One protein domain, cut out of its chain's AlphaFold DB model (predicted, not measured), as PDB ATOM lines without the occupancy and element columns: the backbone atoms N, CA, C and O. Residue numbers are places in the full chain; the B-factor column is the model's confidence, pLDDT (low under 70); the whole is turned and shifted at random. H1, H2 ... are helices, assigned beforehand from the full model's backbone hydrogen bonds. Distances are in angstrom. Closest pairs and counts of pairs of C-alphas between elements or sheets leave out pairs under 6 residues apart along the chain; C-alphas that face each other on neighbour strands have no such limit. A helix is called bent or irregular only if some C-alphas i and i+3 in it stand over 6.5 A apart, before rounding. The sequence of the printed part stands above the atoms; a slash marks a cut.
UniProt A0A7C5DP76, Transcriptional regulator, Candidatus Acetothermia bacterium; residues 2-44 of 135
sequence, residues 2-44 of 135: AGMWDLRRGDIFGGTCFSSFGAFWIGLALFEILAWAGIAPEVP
ATOM      1  N   ALA A   2      34.704  -4.705  -6.407       93.19
ATOM      2  CA  ALA A   2      35.354  -4.463  -5.106       93.19
ATOM      3  C   ALA A   2      34.467  -4.806  -3.891       93.19
ATOM      4  O   ALA A   2      34.884  -5.581  -3.037       93.19
ATOM      5  N   GLY A   3      33.207  -4.356  -3.880       94.19
ATOM      6  CA  GLY A   3      32.297  -4.630  -2.762       94.19
ATOM      7  C   GLY A   3      32.037  -6.122  -2.489       94.19
ATOM      8  O   GLY A   3      31.926  -6.521  -1.336       94.19
ATOM      9  N   MET A   4      32.039  -6.986  -3.512       95.25
ATOM     10  CA  MET A   4      31.894  -8.438  -3.308       95.25
ATOM     11  C   MET A   4      33.086  -9.024  -2.540       95.25
ATOM     12  O   MET A   4      32.926  -9.922  -1.714       95.25
ATOM     13  N   TRP A   5      34.288  -8.513  -2.815       95.00
ATOM     14  CA  TRP A   5      35.520  -8.953  -2.166       95.00
ATOM     15  C   TRP A   5      35.644  -8.420  -0.740       95.00
ATOM     16  O   TRP A   5      36.126  -9.145   0.129       95.00
ATOM     17  N   ASP A   6      35.147  -7.213  -0.479       93.31
ATOM     18  CA  ASP A   6      35.110  -6.655   0.874       93.31
ATOM     19  C   ASP A   6      34.108  -7.387   1.767       93.31
ATOM     20  O   ASP A   6      34.460  -7.769   2.883       93.31
ATOM     21  N   LEU A   7      32.924  -7.735   1.248       92.00
ATOM     22  CA  LEU A   7      31.989  -8.610   1.965       92.00
ATOM     23  C   LEU A   7      32.621  -9.968   2.287       92.00
ATOM     24  O   LEU A   7      32.489 -10.460   3.405       92.00
ATOM     25  N   ARG A   8      33.372 -10.556   1.343       94.12
ATOM     26  CA  ARG A   8      34.105 -11.811   1.579       94.12
ATOM     27  C   ARG A   8      35.187 -11.673   2.658       94.12
ATOM     28  O   ARG A   8      35.456 -12.642   3.363       94.12
ATOM     29  N   ARG A   9      35.802 -10.496   2.797       93.19
ATOM     30  CA  ARG A   9      36.751 -10.163   3.876       93.19
ATOM     31  C   ARG A   9      36.074  -9.820   5.209       93.19
ATOM     32  O   ARG A   9      36.783  -9.653   6.196       93.19
ATOM     33  N   GLY A  10      34.745  -9.718   5.250       93.19
ATOM     34  CA  GLY A  10      33.989  -9.287   6.427       93.19
ATOM     35  C   GLY A  10      33.928  -7.766   6.618       93.19
ATOM     36  O   GLY A  10      33.459  -7.308   7.657       93.19
ATOM     37  N   ASP A  11      34.375  -6.974   5.637       93.94
ATOM     38  CA  ASP A  11      34.238  -5.517   5.654       93.94
ATOM     39  C   ASP A  11      32.863  -5.113   5.105       93.94
ATOM     40  O   ASP A  11      32.642  -4.990   3.897       93.94
ATOM     41  N   ILE A  12      31.918  -4.910   6.023       94.56
ATOM     42  CA  ILE A  12      30.555  -4.478   5.696       94.56
ATOM     43  C   ILE A  12      30.543  -3.054   5.136       94.56
ATOM     44  O   ILE A  12      29.766  -2.769   4.228       94.56
ATOM     45  N   PHE A  13      31.406  -2.163   5.631       95.31
ATOM     46  CA  PHE A  13      31.429  -0.780   5.168       95.31
ATOM     47  C   PHE A  13      31.866  -0.707   3.704       95.31
ATOM     48  O   PHE A  13      31.133  -0.162   2.872       95.31
ATOM     49  N   GLY A  14      33.028  -1.285   3.384       93.25
ATOM     50  CA  GLY A  14      33.539  -1.361   2.015       93.25
ATOM     51  C   GLY A  14      32.582  -2.137   1.112       93.25
ATOM     52  O   GLY A  14      32.214  -1.671   0.031       93.25
ATOM     53  N   GLY A  15      32.073  -3.265   1.611       96.56
ATOM     54  CA  GLY A  15      31.113  -4.114   0.918       96.56
ATOM     55  C   GLY A  15      29.854  -3.381   0.462       96.56
ATOM     56  O   GLY A  15      29.499  -3.430  -0.721       96.56
ATOM     57  N   THR A  16      29.201  -2.663   1.379       96.38
ATOM     58  CA  THR A  16      28.018  -1.849   1.084       96.38
ATOM     59  C   THR A  16      28.373  -0.684   0.166       96.38
ATOM     60  O   THR A  16      27.762  -0.539  -0.890       96.38
ATOM     61  N   CYS A  17      29.376   0.126   0.514       96.44
ATOM     62  CA  CYS A  17      29.662   1.358  -0.219       96.44
ATOM     63  C   CYS A  17      30.117   1.094  -1.658       96.44
ATOM     64  O   CYS A  17      29.572   1.688  -2.588       96.44
ATOM     65  N   PHE A  18      31.066   0.182  -1.884       95.50
ATOM     66  CA  PHE A  18      31.568  -0.081  -3.236       95.50
ATOM     67  C   PHE A  18      30.556  -0.802  -4.126       95.50
ATOM     68  O   PHE A  18      30.570  -0.603  -5.342       95.50
ATOM     69  N   SER A  19      29.683  -1.637  -3.556       97.06
ATOM     70  CA  SER A  19      28.598  -2.255  -4.330       97.06
ATOM     71  C   SER A  19      27.561  -1.209  -4.730       97.06
ATOM     72  O   SER A  19      27.208  -1.124  -5.906       97.06
ATOM     73  N   SER A  20      27.138  -0.368  -3.782       97.31
ATOM     74  CA  SER A  20      26.157   0.688  -4.024       97.31
ATOM     75  C   SER A  20      26.663   1.729  -5.021       97.31
ATOM     76  O   SER A  20      25.993   1.964  -6.020       97.31
ATOM     77  N   PHE A  21      27.860   2.300  -4.846       97.12
ATOM     78  CA  PHE A  21      28.384   3.285  -5.804       97.12
ATOM     79  C   PHE A  21      28.686   2.681  -7.184       97.12
ATOM     80  O   PHE A  21      28.566   3.368  -8.194       97.12
ATOM     81  N   GLY A  22      29.021   1.389  -7.259       96.62
ATOM     82  CA  GLY A  22      29.083   0.681  -8.540       96.62
ATOM     83  C   GLY A  22      27.719   0.626  -9.235       96.62
ATOM     84  O   GLY A  22      27.621   0.912 -10.426       96.62
ATOM     85  N   ALA A  23      26.658   0.311  -8.486       96.88
ATOM     86  CA  ALA A  23      25.290   0.306  -8.998       96.88
ATOM     87  C   ALA A  23      24.784   1.713  -9.363       96.88
ATOM     88  O   ALA A  23      24.077   1.850 -10.355       96.88
ATOM     89  N   PHE A  24      25.180   2.752  -8.620       97.00
ATOM     90  CA  PHE A  24      24.893   4.155  -8.939       97.00
ATOM     91  C   PHE A  24      25.356   4.523 -10.352       97.00
ATOM     92  O   PHE A  24      24.551   4.983 -11.159       97.00
ATOM     93  N   TRP A  25      26.629   4.271 -10.674       97.06
ATOM     94  CA  TRP A  25      27.183   4.593 -11.992       97.06
ATOM     95  C   TRP A  25      26.506   3.816 -13.118       97.06
ATOM     96  O   TRP A  25      26.231   4.377 -14.176       97.06
ATOM     97  N   ILE A  26      26.199   2.538 -12.878       97.25
ATOM     98  CA  ILE A  26      25.448   1.712 -13.829       97.25
ATOM     99  C   ILE A  26      24.039   2.286 -14.040       97.25
ATOM    100  O   ILE A  26      23.604   2.410 -15.179       97.25
ATOM    101  N   GLY A  27      23.349   2.676 -12.966       95.44
ATOM    102  CA  GLY A  27      22.016   3.278 -13.018       95.44
ATOM    103  C   GLY A  27      21.980   4.600 -13.787       95.44
ATOM    104  O   GLY A  27      21.123   4.764 -14.649       95.44
ATOM    105  N   LEU A  28      22.934   5.506 -13.537       94.19
ATOM    106  CA  LEU A  28      23.050   6.756 -14.298       94.19
ATOM    107  C   LEU A  28      23.307   6.500 -15.784       94.19
ATOM    108  O   LEU A  28      22.629   7.074 -16.629       94.19
ATOM    109  N   ALA A  29      24.240   5.603 -16.113       96.19
ATOM    110  CA  ALA A  29      24.508   5.250 -17.504       96.19
ATOM    111  C   ALA A  29      23.274   4.632 -18.185       96.19
ATOM    112  O   ALA A  29      23.027   4.887 -19.359       96.19
ATOM    113  N   LEU A  30      22.482   3.842 -17.454       95.81
ATOM    114  CA  LEU A  30      21.235   3.261 -17.954       95.81
ATOM    115  C   LEU A  30      20.184   4.319 -18.299       95.81
ATOM    116  O   LEU A  30      19.495   4.132 -19.298       95.81
ATOM    117  N   PHE A  31      20.062   5.409 -17.534       92.88
ATOM    118  CA  PHE A  31      19.152   6.508 -17.887       92.88
ATOM    119  C   PHE A  31      19.464   7.050 -19.286       92.88
ATOM    120  O   PHE A  31      18.574   7.106 -20.134       92.88
ATOM    121  N   GLU A  32      20.737   7.345 -19.543       93.81
ATOM    122  CA  GLU A  32      21.201   7.892 -20.820       93.81
ATOM    123  C   GLU A  32      21.102   6.873 -21.960       93.81
ATOM    124  O   GLU A  32      20.543   7.156 -23.017       93.81
ATOM    125  N   ILE A  33      21.585   5.645 -21.743       97.25
ATOM    126  CA  ILE A  33      21.602   4.602 -22.778       97.25
ATOM    127  C   ILE A  33      20.181   4.244 -23.225       97.25
ATOM    128  O   ILE A  33      19.946   4.068 -24.419       97.25
ATOM    129  N   LEU A  34      19.228   4.130 -22.293       96.81
ATOM    130  CA  LEU A  34      17.839   3.811 -22.634       96.81
ATOM    131  C   LEU A  34      17.153   4.959 -23.381       96.81
ATOM    132  O   LEU A  34      16.361   4.684 -24.286       96.81
ATOM    133  N   ALA A  35      17.475   6.209 -23.040       95.75
ATOM    134  CA  ALA A  35      16.992   7.382 -23.759       95.75
ATOM    135  C   ALA A  35      17.558   7.448 -25.183       95.75
ATOM    136  O   ALA A  35      16.801   7.526 -26.150       95.75
ATOM    137  N   TRP A  36      18.876   7.307 -25.345       95.69
ATOM    138  CA  TRP A  36      19.534   7.325 -26.658       95.69
ATOM    139  C   TRP A  36      19.098   6.167 -27.559       95.69
ATOM    140  O   TRP A  36      19.038   6.319 -28.778       95.69
ATOM    141  N   ALA A  37      18.765   5.015 -26.974       97.06
ATOM    142  CA  ALA A  37      18.218   3.870 -27.698       97.06
ATOM    143  C   ALA A  37      16.725   4.021 -28.057       97.06
ATOM    144  O   ALA A  37      16.179   3.149 -28.732       97.06
ATOM    145  N   GLY A  38      16.048   5.080 -27.596       96.50
ATOM    146  CA  GLY A  38      14.613   5.297 -27.807       96.50
ATOM    147  C   GLY A  38      13.711   4.315 -27.049       96.50
ATOM    148  O   GLY A  38      12.547   4.154 -27.408       96.50
ATOM    149  N   ILE A  39      14.239   3.633 -26.026       97.69
ATOM    150  CA  ILE A  39      13.513   2.634 -25.221       97.69
ATOM    151  C   ILE A  39      12.728   3.309 -24.089       97.69
ATOM    152  O   ILE A  39      11.644   2.854 -23.724       97.69
ATOM    153  N   ALA A  40      13.271   4.390 -23.530       95.50
ATOM    154  CA  ALA A  40      12.651   5.188 -22.479       95.50
ATOM    155  C   ALA A  40      12.757   6.683 -22.823       95.50
ATOM    156  O   ALA A  40      13.653   7.064 -23.574       95.50
ATOM    157  N   PRO A  41      11.867   7.546 -22.304       95.31
ATOM    158  CA  PRO A  41      12.056   8.987 -22.419       95.31
ATOM    159  C   PRO A  41      13.252   9.453 -21.577       95.31
ATOM    160  O   PRO A  41      13.622   8.804 -20.596       95.31
ATOM    161  N   GLU A  42      13.813  10.610 -21.932       95.00
ATOM    162  CA  GLU A  42      14.808  11.292 -21.102       95.00
ATOM    163  C   GLU A  42      14.252  11.568 -19.699       95.00
ATOM    164  O   GLU A  42      13.090  11.956 -19.523       95.00
ATOM    165  N   VAL A  43      15.092  11.359 -18.683       95.50
ATOM    166  CA  VAL A  43      14.713  11.629 -17.297       95.50
ATOM    167  C   VAL A  43      14.694  13.146 -17.095       95.50
ATOM    168  O   VAL A  43      15.702  13.803 -17.346       95.50
ATOM    169  N   PRO A  44      13.583  13.738 -16.621       96.25
ATOM    170  CA  PRO A  44      13.534  15.176 -16.391       96.25
ATOM    171  C   PRO A  44      14.513  15.582 -15.272       96.25
ATOM    172  O   PRO A  44      14.719  14.790 -14.345       96.25
TER     173      PRO A  44
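This is residues 2 to 44 of the 135 residues of the protein "Transcriptional regulator" of Candidatus Acetothermia bacterium (UniProt A0A7C5DP76). One long, straight helix, H2, makes the length of a rod, and a short helix, H1, folds back beside its first part as a lopsided hairpin. At the other end of H2 the last residues, 37 to 44, turn off as a tail with no named element. The printed part has 43 residues, with two named helices in the order H1, H2 and no named strand; the class is all helix. The whole is extended, with a radius of gyration of the C-alphas of 14.4 A, and the C-alphas span 42 by 17 by 9 A along their three main axes.

H1, residues 2 to 8, comes first, and a tight link of three residues joins it to H2, residues 12 to 36. The two touch, with 19 pairs of C-alphas within 8 A, and H2 touches H1 with residues 12 to 19 alone. Their closest C-alphas are those of Gly 3 and Gly 15, 3.9 A apart. They run opposite ways at a steep tilt of 36 degrees, only just past shallow, and form a helical hairpin. Their centres are 15.6 A apart. Residues 23 to 29 of H2 stand free. In H1 and H2 every O i to N i+4 pair is within hydrogen-bond range.

H1 begins at C-alpha 2, at (35.354, -4.463, -5.106), and measures 10.0 A from first to last C-alpha. H2 begins at C-alpha 12, at (30.555, -4.478, 5.696), and ends at C-alpha 36, at (19.534, 7.325, -26.658), 36.2 A away. Neither helix is bent or irregular.

The two C-alphas farthest apart are those of Gly 10 and Gly 38, at 42.0 A. The C-alphas of Ala 2 and Pro 44, the first and last printed residues, are 31.5 A apart. The printed part has no cut, and the link from H1 to H2 is tight. The mean pLDDT of the printed part is 95.4, and no printed residue is under 70.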